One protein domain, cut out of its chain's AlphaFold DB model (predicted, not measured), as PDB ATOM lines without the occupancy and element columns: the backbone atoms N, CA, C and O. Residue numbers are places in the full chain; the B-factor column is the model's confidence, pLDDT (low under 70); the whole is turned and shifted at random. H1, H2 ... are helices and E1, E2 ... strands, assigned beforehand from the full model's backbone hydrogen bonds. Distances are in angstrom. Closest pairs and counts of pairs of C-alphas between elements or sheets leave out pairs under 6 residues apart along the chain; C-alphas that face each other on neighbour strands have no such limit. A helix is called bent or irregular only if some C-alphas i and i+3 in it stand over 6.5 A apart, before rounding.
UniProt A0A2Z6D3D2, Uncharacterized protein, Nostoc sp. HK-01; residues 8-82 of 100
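AT A GLANCE: This is residues 8 to 82 of the 100 residues of an uncharacterized protein of Nostoc sp. HK-01 (UniProt A0A2Z6D3D2). A nearly flat sheet of five strands makes a wall, with the single helix H1 packed slantwise over one face and no named helix on the other face. The long link between E3 and E4, residues 50 to 68, arches from the sheet over H1 and back, and its turn around residues 54 to 61 sticks out beyond the helix. The printed part has 75 residues, with one named helix and five named strands in the order E1, H1, E2, E3, E4, E5; the sheet runs E1, E3, E2, E4, E5, all antiparallel. The class is mixed, helices and strands, in two layers, a helix on one face of a sheet. The whole is compact, with a radius of gyration of the C-alphas of 11.7 A, and the C-alphas span 35 by 30 by 21 A.

HOW THE PARTS SIT: The sheet begins at one edge with E1, residues 8 to 11, whose antiparallel neighbour is E3, residues 44 to 49, at 177 degrees between their directions; N 8 and O 47 are within hydrogen-bond range at 3.2 A. On the other side of E3 is E2, residues 35 to 40, antiparallel at 177 degrees, with N 46 and O 38 at 2.8 A and N 36 and O 48 at 2.9 A. E2 and E3 form a hairpin. E4, residues 69 to 74, is the next neighbour of E2, antiparallel at 179 degrees, with N 37 and O 71 at 2.8 A. E5, residues 78 to 81, is the other edge strand and forms a hairpin with E4, antiparallel at 172 degrees, with N 72 and O 80 at 2.8 A. H1, residues 15 to 30, is on the sheet at a height over the sheet of 9.6 A. It lies over E3 and E2, with 5 and 6 of its C-alphas falling on them; it is only just not over E1 and E4, with 2 on each. On the local plane its line and that of E2 stand at 38 degrees, slantwise to the strands. Its closest C-alphas to E2 are those of Ile 25 and Tyr 37, 6.5 A apart; to E3, those of Arg 21 and Asn 45, 7.3 A. E1 and H1 are near each other, with 5 pairs of C-alphas within 10 A. E1, H1 and E2 form a split strand-helix-strand unit, two strands that run the same way with E3 between them, and its crossover is right-handed. In H1 every O i to N i+4 pair is within hydrogen-bond range.

IN THESE COORDINATES: E1 begins at C-alpha 8, (-40.877, 15.483, 32.188), and is 10.5 A long. H1 runs 22.4 A from C-alpha 15, at (-27.594, 4.277, 34.659), to C-alpha 30, and is neither bent nor irregular. E2, residues 35 to 40, and E4, residues 69 to 74, are each 16.7 A from first to last C-alpha, and E3, residues 44 to 49, is 16.6 A. E5 is 9.9 A long and ends at C-alpha 81, (-46.645, 6.324, 48.150).

THE WHOLE: The two C-alphas farthest apart are those of Asn 14 and Gly 76, at 35.0 A, and those of Trp 8 and Thr 82, the first and last printed, are 20.5 A apart. The printed part has no cut. The link from E3 to E4 is long, 19 residues; the links E1 to H1, H1 to E2, E2 to E3 and E4 to E5 are tight. The mean pLDDT of the printed part is 81.6, and it is under 70 in residues 8 to 15 and residue 77.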
ATOM      1  N   TRP A   8     -42.078  16.187  32.639       61.66
ATOM      2  CA  TRP A   8     -40.877  15.483  32.188       61.66
ATOM      3  C   TRP A   8     -41.152  13.992  31.962       61.66
ATOM      4  O   TRP A   8     -41.434  13.256  32.907       61.66
ATOM      5  N   PHE A   9     -40.987  13.540  30.716       60.50
ATOM      6  CA  PHE A   9     -40.996  12.125  30.325       60.50
ATOM      7  C   PHE A   9     -39.585  11.681  29.934       60.50
ATOM      8  O   PHE A   9     -38.884  12.419  29.242       60.50
ATOM      9  N   SER A  10     -39.154  10.484  30.343       62.31
ATOM     10  CA  SER A  10     -38.008   9.831  29.697       62.31
ATOM     11  C   SER A  10     -37.990   8.320  29.877       62.31
ATOM     12  O   SER A  10     -38.384   7.784  30.914       62.31
ATOM     13  N   LYS A  11     -37.470   7.658  28.844       53.62
ATOM     14  CA  LYS A  11     -37.079   6.253  28.823       53.62
ATOM     15  C   LYS A  11     -35.563   6.228  28.636       53.62
ATOM     16  O   LYS A  11     -35.074   6.371  27.520       53.62
ATOM     17  N   GLU A  12     -34.821   6.105  29.733       63.66
ATOM     18  CA  GLU A  12     -33.356   6.167  29.722       63.66
ATOM     19  C   GLU A  12     -32.765   4.834  30.190       63.66
ATOM     20  O   GLU A  12     -32.869   4.467  31.355       63.66
ATOM     21  N   ALA A  13     -32.094   4.130  29.274       54.84
ATOM     22  CA  ALA A  13     -31.346   2.902  29.566       54.84
ATOM     23  C   ALA A  13     -29.977   3.169  30.230       54.84
ATOM     24  O   ALA A  13     -29.241   2.234  30.534       54.84
ATOM     25  N   ASN A  14     -29.609   4.440  30.433       54.78
ATOM     26  CA  ASN A  14     -28.298   4.837  30.939       54.78
ATOM     27  C   ASN A  14     -28.342   5.094  32.455       54.78
ATOM     28  O   ASN A  14     -29.155   5.884  32.942       54.78
ATOM     29  N   SER A  15     -27.463   4.421  33.203       66.06
ATOM     30  CA  SER A  15     -27.594   4.277  34.659       66.06
ATOM     31  C   SER A  15     -27.427   5.585  35.443       66.06
ATOM     32  O   SER A  15     -28.044   5.734  36.492       66.06
ATOM     33  N   SER A  16     -26.642   6.554  34.956       73.50
ATOM     34  CA  SER A  16     -26.351   7.797  35.693       73.50
ATOM     35  C   SER A  16     -27.511   8.798  35.678       73.50
ATOM     36  O   SER A  16     -27.911   9.283  36.733       73.50
ATOM     37  N   ARG A  17     -28.118   9.068  34.514       76.62
ATOM     38  CA  ARG A  17     -29.288   9.965  34.413       76.62
ATOM     39  C   ARG A  17     -30.534   9.378  35.064       76.62
ATOM     40  O   ARG A  17     -31.277  10.108  35.715       76.62
ATOM     41  N   ALA A  18     -30.739   8.067  34.932       77.00
ATOM     42  CA  ALA A  18     -31.817   7.382  35.635       77.00
ATOM     43  C   ALA A  18     -31.671   7.554  37.158       77.00
ATOM     44  O   ALA A  18     -32.643   7.899  37.826       77.00
ATOM     45  N   LYS A  19     -30.446   7.425  37.692       80.56
ATOM     46  CA  LYS A  19     -30.160   7.682  39.111       80.56
ATOM     47  C   LYS A  19     -30.451   9.128  39.521       80.56
ATOM     48  O   LYS A  19     -31.079   9.333  40.552       80.56
ATOM     49  N   GLU A  20     -30.074  10.122  38.716       85.56
ATOM     50  CA  GLU A  20     -30.408  11.529  39.004       85.56
ATOM     51  C   GLU A  20     -31.917  11.780  39.040       85.56
ATOM     52  O   GLU A  20     -32.411  12.479  39.919       85.56
ATOM     53  N   ARG A  21     -32.679  11.180  38.118       84.75
ATOM     54  CA  ARG A  21     -34.144  11.305  38.120       84.75
ATOM     55  C   ARG A  21     -34.760  10.660  39.356       84.75
ATOM     56  O   ARG A  21     -35.634  11.265  39.965       84.75
ATOM     57  N   MET A  22     -34.293   9.474  39.746       85.81
ATOM     58  CA  MET A  22     -34.756   8.816  40.970       85.81
ATOM     59  C   MET A  22     -34.403   9.622  42.226       85.81
ATOM     60  O   MET A  22     -35.243   9.764  43.110       85.81
ATOM     61  N   ARG A  23     -33.208  10.222  42.274       88.81
ATOM     62  CA  ARG A  23     -32.788  11.151  43.334       88.81
ATOM     63  C   ARG A  23     -33.683  12.384  43.399       88.81
ATOM     64  O   ARG A  23     -34.096  12.793  44.475       88.81
ATOM     65  N   ALA A  24     -34.036  12.947  42.248       89.62
ATOM     66  CA  ALA A  24     -34.923  14.098  42.175       89.62
ATOM     67  C   ALA A  24     -36.361  13.779  42.620       89.62
ATOM     68  O   ALA A  24     -37.038  14.642  43.178       89.62
ATOM     69  N   ILE A  25     -36.826  12.543  42.399       89.62
ATOM     70  CA  ILE A  25     -38.094  12.058  42.958       89.62
ATOM     71  C   ILE A  25     -37.980  11.913  44.481       89.62
ATOM     72  O   ILE A  25     -38.841  12.439  45.176       89.62
ATOM     73  N   ALA A  26     -36.916  11.277  44.994       89.12
ATOM     74  CA  ALA A  26     -36.677  11.141  46.437       89.12
ATOM     75  C   ALA A  26     -36.674  12.506  47.142       89.12
ATOM     76  O   ALA A  26     -37.438  12.719  48.075       89.12
ATOM     77  N   TYR A  27     -35.914  13.464  46.606       89.81
ATOM     78  CA  TYR A  27     -35.850  14.833  47.117       89.81
ATOM     79  C   TYR A  27     -37.226  15.504  47.176       89.81
ATOM     80  O   TYR A  27     -37.609  16.093  48.184       89.81
ATOM     81  N   SER A  28     -37.996  15.390  46.090       88.81
ATOM     82  CA  SER A  28     -39.323  16.005  46.018       88.81
ATOM     83  C   SER A  28     -40.321  15.342  46.974       88.81
ATOM     84  O   SER A  28     -41.216  16.015  47.483       88.81
ATOM     85  N   MET A  29     -40.178  14.035  47.219       87.31
ATOM     86  CA  MET A  29     -40.970  13.309  48.209       87.31
ATOM     87  C   MET A  29     -40.600  13.725  49.637       87.31
ATOM     88  O   MET A  29     -41.510  13.993  50.411       87.31
ATOM     89  N   ASP A  30     -39.314  13.848  49.968       84.94
ATOM     90  CA  ASP A  30     -38.852  14.251  51.305       84.94
ATOM     91  C   ASP A  30     -39.312  15.655  51.689       84.94
ATOM     92  O   ASP A  30     -39.778  15.890  52.802       84.94
ATOM     93  N   LEU A  31     -39.235  16.589  50.742       86.56
ATOM     94  CA  LEU A  31     -39.668  17.968  50.951       86.56
ATOM     95  C   LEU A  31     -41.178  18.165  50.799       86.56
ATOM     96  O   LEU A  31     -41.663  19.295  50.873       86.56
ATOM     97  N   LEU A  32     -41.935  17.081  50.589       87.06
ATOM     98  CA  LEU A  32     -43.388  17.119  50.440       87.06
ATOM     99  C   LEU A  32     -43.813  18.082  49.306       87.06
ATOM    100  O   LEU A  32     -44.864  18.727  49.377       87.06
ATOM    101  N   ILE A  33     -43.007  18.163  48.237       88.62
ATOM    102  CA  ILE A  33     -43.262  19.031  47.083       88.62
ATOM    103  C   ILE A  33     -44.371  18.405  46.231       88.62
ATOM    104  O   ILE A  33     -44.210  17.276  45.749       88.62
ATOM    105  N   PRO A  34     -45.486  19.121  45.989       89.25
ATOM    106  CA  PRO A  34     -46.608  18.573  45.244       89.25
ATOM    107  C   PRO A  34     -46.223  18.089  43.844       89.25
ATOM    108  O   PRO A  34     -45.568  18.796  43.072       89.25
ATOM    109  N   GLY A  35     -46.672  16.883  43.510       90.81
ATOM    110  CA  GLY A  35     -46.367  16.257  42.234       90.81
ATOM    111  C   GLY A  35     -46.804  14.802  42.143       90.81
ATOM    112  O   GLY A  35     -47.118  14.158  43.146       90.81
ATOM    113  N   LEU A  36     -46.824  14.294  40.912       90.25
ATOM    114  CA  LEU A  36     -47.001  12.876  40.609       90.25
ATOM    115  C   LEU A  36     -45.664  12.310  40.146       90.25
ATOM    116  O   LEU A  36     -45.080  12.783  39.168       90.25
ATOM    117  N   TYR A  37     -45.214  11.269  40.827       91.88
ATOM    118  CA  TYR A  37     -43.945  10.611  40.582       91.88
ATOM    119  C   TYR A  37     -44.183   9.126  40.336       91.88
ATOM    120  O   TYR A  37     -44.874   8.470  41.109       91.88
ATOM    121  N   LEU A  38     -43.617   8.583  39.268       90.38
ATOM    122  CA  LEU A  38     -43.730   7.174  38.905       90.38
ATOM    123  C   LEU A  38     -42.365   6.691  38.421       90.38
ATOM    124  O   LEU A  38     -41.750   7.324  37.562       90.38
ATOM    125  N   TRP A  39     -41.917   5.561  38.949       90.00
ATOM    126  CA  TRP A  39     -40.714   4.868  38.504       90.00
ATOM    127  C   TRP A  39     -41.064   3.410  38.226       90.00
ATOM    128  O   TRP A  39     -41.743   2.749  39.013       90.00
ATOM    129  N   LEU A  40     -40.636   2.912  37.072       87.19
ATOM    130  CA  LEU A  40     -40.876   1.544  36.631       87.19
ATOM    131  C   LEU A  40     -39.548   0.863  36.267       87.19
ATOM    132  O   LEU A  40     -38.561   1.543  35.955       87.19
ATOM    133  N   PRO A  41     -39.520  -0.483  36.246       82.12
ATOM    134  CA  PRO A  41     -38.341  -1.229  35.835       82.12
ATOM    135  C   PRO A  41     -37.909  -0.853  34.411       82.12
ATOM    136  O   PRO A  41     -38.730  -0.501  33.565       82.12
ATOM    137  N   GLY A  42     -36.607  -0.940  34.129       77.00
ATOM    138  CA  GLY A  42     -36.062  -0.616  32.805       77.00
ATOM    139  C   GLY A  42     -35.849   0.881  32.543       77.00
ATOM    140  O   GLY A  42     -35.725   1.285  31.388       77.00
ATOM    141  N   GLY A  43     -35.796   1.706  33.597       77.31
ATOM    142  CA  GLY A  43     -35.401   3.119  33.511       77.31
ATOM    143  C   GLY A  43     -36.516   4.077  33.084       77.31
ATOM    144  O   GLY A  43     -36.243   5.240  32.772       77.31
ATOM    145  N   PHE A  44     -37.769   3.615  33.070       81.94
ATOM    146  CA  PHE A  44     -38.914   4.480  32.814       81.94
ATOM    147  C   PHE A  44     -39.247   5.283  34.070       81.94
ATOM    148  O   PHE A  44     -39.548   4.720  35.121       81.94
ATOM    149  N   ASN A  45     -39.205   6.607  33.944       85.06
ATOM    150  CA  ASN A  45     -39.517   7.522  35.032       85.06
ATOM    151  C   ASN A  45     -40.406   8.654  34.518       85.06
ATOM    152  O   ASN A  45     -40.125   9.264  33.482       85.06
ATOM    153  N   LEU A  46     -41.449   8.960  35.278       85.69
ATOM    154  CA  LEU A  46     -42.363  10.062  35.028       85.69
ATOM    155  C   LEU A  46     -42.410  10.959  36.261       85.69
ATOM    156  O   LEU A  46     -42.614  10.492  37.380       85.69
ATOM    157  N   ARG A  47     -42.235  12.261  36.032       87.62
ATOM    158  CA  ARG A  47     -42.338  13.285  37.068       87.62
ATOM    159  C   ARG A  47     -43.174  14.457  36.573       87.62
ATOM    160  O   ARG A  47     -42.806  15.116  35.597       87.62
ATOM    161  N   LEU A  48     -44.267  14.718  37.281       87.25
ATOM    162  CA  LEU A  48     -45.146  15.868  37.097       87.25
ATOM    163  C   LEU A  48     -45.016  16.776  38.317       87.25
ATOM    164  O   LEU A  48     -45.401  16.367  39.409       87.25
ATOM    165  N   GLY A  49     -44.496  17.990  38.143       88.12
ATOM    166  CA  GLY A  49     -44.179  18.863  39.278       88.12
ATOM    167  C   GLY A  49     -42.866  18.471  39.957       88.12
ATOM    168  O   GLY A  49     -41.910  18.082  39.274       88.12
ATOM    169  N   GLY A  50     -42.818  18.589  41.285       86.69
ATOM    170  CA  GLY A  50     -41.579  18.450  42.054       86.69
ATOM    171  C   GLY A  50     -40.559  19.544  41.761       86.69
ATOM    172  O   GLY A  50     -40.843  20.501  41.036       86.69
ATOM    173  N   ASP A  51     -39.356  19.369  42.300       87.12
ATOM    174  CA  ASP A  51     -38.243  20.281  42.051       87.12
ATOM    175  C   ASP A  51     -36.937  19.533  41.767       87.12
ATOM    176  O   ASP A  51     -36.836  18.309  41.903       87.12
ATOM    177  N   VAL A  52     -35.948  20.244  41.245       86.00
ATOM    178  CA  VAL A  52     -34.585  19.728  41.114       86.00
ATOM    179  C   VAL A  52     -33.935  19.766  42.504       86.00
ATOM    180  O   VAL A  52     -34.148  20.744  43.213       86.00
ATOM    181  N   PRO A  53     -33.183  18.725  42.913       84.62
ATOM    182  CA  PRO A  53     -32.429  18.770  44.160       84.62
ATOM    183  C   PRO A  53     -31.528  19.999  44.202       84.62
ATOM    184  O   PRO A  53     -30.772  20.227  43.255       84.62
ATOM    185  N   ASP A  54     -31.617  20.762  45.287       82.56
ATOM    186  CA  ASP A  54     -30.622  21.778  45.601       82.56
ATOM    187  C   ASP A  54     -29.359  21.076  46.111       82.56
ATOM    188  O   ASP A  54     -29.412  20.297  47.066       82.56
ATOM    189  N   ASP A  55     -28.250  21.293  45.409       83.12
ATOM    190  CA  ASP A  55     -26.969  20.642  45.672       83.12
ATOM    191  C   ASP A  55     -25.933  21.612  46.266       83.12
ATOM    192  O   ASP A  55     -24.764  21.243  46.417       83.12
ATOM    193  N   GLU A  56     -26.340  22.834  46.631       81.12
ATOM    194  CA  GLU A  56     -25.464  23.843  47.226       81.12
ATOM    195  C   GLU A  56     -25.741  24.035  48.733       81.12
ATOM    196  O   GLU A  56     -26.882  24.248  49.140       81.12
ATOM    197  N   PRO A  57     -24.717  23.992  49.611       81.38
ATOM    198  CA  PRO A  57     -23.327  23.597  49.359       81.38
ATOM    199  C   PRO A  57     -23.117  22.071  49.332       81.38
ATOM    200  O   PRO A  57     -22.017  21.613  49.023       81.38
ATOM    201  N   TYR A  58     -24.136  21.281  49.693       75.50
ATOM    202  CA  TYR A  58     -24.045  19.826  49.793       75.50
ATOM    203  C   TYR A  58     -25.084  19.132  48.925       75.50
ATOM    204  O   TYR A  58     -26.277  19.412  48.984       75.50
ATOM    205  N   ARG A  59     -24.605  18.137  48.183       83.50
ATOM    206  CA  ARG A  59     -25.408  17.309  47.296       83.50
ATOM    207  C   ARG A  59     -26.386  16.434  48.080       83.50
ATOM    208  O   ARG A  59     -25.960  15.646  48.927       83.50
ATOM    209  N   TYR A  60     -27.675  16.493  47.743       82.94
ATOM    210  CA  TYR A  60     -28.694  15.684  48.418       82.94
ATOM    211  C   TYR A  60     -28.416  14.169  48.254       82.94
ATOM    212  O   TYR A  60     -28.273  13.710  47.110       82.94
ATOM    213  N   PRO A  61     -28.345  13.388  49.356       81.56
ATOM    214  CA  PRO A  61     -27.901  11.990  49.331       81.56
ATOM    215  C   PRO A  61     -29.030  10.967  49.129       81.56
ATOM    216  O   PRO A  61     -28.745   9.793  48.895       81.56
ATOM    217  N   GLY A  62     -30.299  11.375  49.245       81.81
ATOM    218  CA  GLY A  62     -31.433  10.453  49.254       81.81
ATOM    219  C   GLY A  62     -31.644   9.731  47.923       81.81
ATOM    220  O   GLY A  62     -31.496  10.302  46.838       81.81
ATOM    221  N   PHE A  63     -32.009   8.450  48.001       82.06
ATOM    222  CA  PHE A  63     -32.250   7.611  46.833       82.06
ATOM    223  C   PHE A  63     -33.376   6.601  47.078       82.06
ATOM    224  O   PHE A  63     -33.500   6.036  48.164       82.06
ATOM    225  N   ILE A  64     -34.179   6.332  46.045       82.81
ATOM    226  CA  ILE A  64     -35.265   5.347  46.107       82.81
ATOM    227  C   ILE A  64     -34.696   3.947  45.889       82.81
ATOM    228  O   ILE A  64     -34.335   3.564  44.778       82.81
ATOM    229  N   HIS A  65     -34.689   3.140  46.944       79.12
ATOM    230  CA  HIS A  65     -34.239   1.745  46.900       79.12
ATOM    231  C   HIS A  65     -35.357   0.772  46.478       79.12
ATOM    232  O   HIS A  65     -35.568  -0.250  47.124       79.12
ATOM    233  N   SER A  66     -36.120   1.101  45.430       80.31
ATOM    234  CA  SER A  66     -37.178   0.237  44.884       80.31
ATOM    235  C   SER A  66     -37.123   0.189  43.360       80.31
ATOM    236  O   SER A  66     -36.931   1.214  42.708       80.31
ATOM    237  N   ASN A  67     -37.356  -0.996  42.793       80.06
ATOM    238  CA  ASN A  67     -37.378  -1.216  41.344       80.06
ATOM    239  C   ASN A  67     -38.603  -0.599  40.655       80.06
ATOM    240  O   ASN A  67     -38.545  -0.303  39.463       80.06
ATOM    241  N   ALA A  68     -39.715  -0.440  41.376       86.62
ATOM    242  CA  ALA A  68     -40.957   0.100  40.839       86.62
ATOM    243  C   ALA A  68     -41.805   0.746  41.938       86.62
ATOM    244  O   ALA A  68     -41.757   0.336  43.101       86.62
ATOM    245  N   GLY A  69     -42.600   1.742  41.574       89.06
ATOM    246  CA  GLY A  69     -43.548   2.368  42.480       89.06
ATOM    247  C   GLY A  69     -44.032   3.717  41.983       89.06
ATOM    248  O   GLY A  69     -43.586   4.228  40.955       89.06
ATOM    249  N   PHE A  70     -44.969   4.288  42.727       92.00
ATOM    250  CA  PHE A  70     -45.429   5.645  42.498       92.00
ATOM    251  C   PHE A  70     -45.569   6.401  43.817       92.00
ATOM    252  O   PHE A  70     -45.705   5.820  44.901       92.00
ATOM    253  N   ALA A  71     -45.534   7.719  43.713       89.44
ATOM    254  CA  ALA A  71     -45.849   8.633  44.787       89.44
ATOM    255  C   ALA A  71     -46.707   9.776  44.247       89.44
ATOM    256  O   ALA A  71     -46.435  10.336  43.186       89.44
ATOM    257  N   LEU A  72     -47.745  10.124  44.993       90.38
ATOM    258  CA  LEU A  72     -48.558  11.305  44.779       90.38
ATOM    259  C   LEU A  72     -48.422  12.187  46.012       90.38
ATOM    260  O   LEU A  72     -48.829  11.806  47.110       90.38
ATOM    261  N   VAL A  73     -47.849  13.366  45.810       88.25
ATOM    262  CA  VAL A  73     -47.730  14.389  46.840       88.25
ATOM    263  C   VAL A  73     -48.780  15.447  46.554       88.25
ATOM    264  O   VAL A  73     -48.752  16.117  45.519       88.25
ATOM    265  N   LEU A  74     -49.742  15.564  47.459       85.19
ATOM    266  CA  LEU A  74     -50.808  16.548  47.385       85.19
ATOM    267  C   LEU A  74     -50.424  17.799  48.190       85.19
ATOM    268  O   LEU A  74     -49.689  17.704  49.177       85.19
ATOM    269  N   PRO A  75     -50.954  18.978  47.821       79.50
ATOM    270  CA  PRO A  75     -50.851  20.170  48.653       79.50
ATOM    271  C   PRO A  75     -51.358  19.905  50.078       79.50
ATOM    272  O   PRO A  75     -52.313  19.152  50.276       79.50
ATOM    273  N   GLY A  76     -50.745  20.555  51.068       79.50
ATOM    274  CA  GLY A  76     -51.108  20.362  52.475       79.50
ATOM    275  C   GLY A  76     -50.512  19.099  53.102       79.50
ATOM    276  O   GLY A  76     -51.173  18.468  53.922       79.50
ATOM    277  N   TYR A  77     -49.278  18.743  52.722       68.69
ATOM    278  CA  TYR A  77     -48.444  17.732  53.391       68.69
ATOM    279  C   TYR A  77     -48.990  16.294  53.376       68.69
ATOM    280  O   TYR A  77     -48.731  15.511  54.287       68.69
ATOM    281  N   LYS A  78     -49.739  15.916  52.334       74.38
ATOM    282  CA  LYS A  78     -50.269  14.553  52.183       74.38
ATOM    283  C   LYS A  78     -49.494  13.798  51.112       74.38
ATOM    284  O   LYS A  78     -49.527  14.187  49.946       74.38
ATOM    285  N   ILE A  79     -48.853  12.697  51.499       80.50
ATOM    286  CA  ILE A  79     -48.189  11.777  50.571       80.50
ATOM    287  C   ILE A  79     -48.912  10.443  50.551       80.50
ATOM    288  O   ILE A  79     -49.149   9.832  51.589       80.50
ATOM    289  N   LEU A  80     -49.200   9.976  49.342       80.44
ATOM    290  CA  LEU A  80     -49.588   8.604  49.058       80.44
ATOM    291  C   LEU A  80     -48.448   7.975  48.267       80.44
ATOM    292  O   LEU A  80     -48.174   8.398  47.148       80.44
ATOM    293  N   THR A  81     -47.752   6.996  48.835       77.56
ATOM    294  CA  THR A  81     -46.645   6.324  48.150       77.56
ATOM    295  C   THR A  81     -46.727   4.820  48.323       77.56
ATOM    296  O   THR A  81     -47.129   4.324  49.371       77.56
ATOM    297  N   THR A  82     -46.340   4.092  47.280       82.00
ATOM    298  CA  THR A  82     -46.166   2.637  47.330       82.00
ATOM    299  C   THR A  82     -44.730   2.237  47.649       82.00
ATOM    300  O   THR A  82     -44.403   1.053  47.605       82.00
TER     301      THR A  82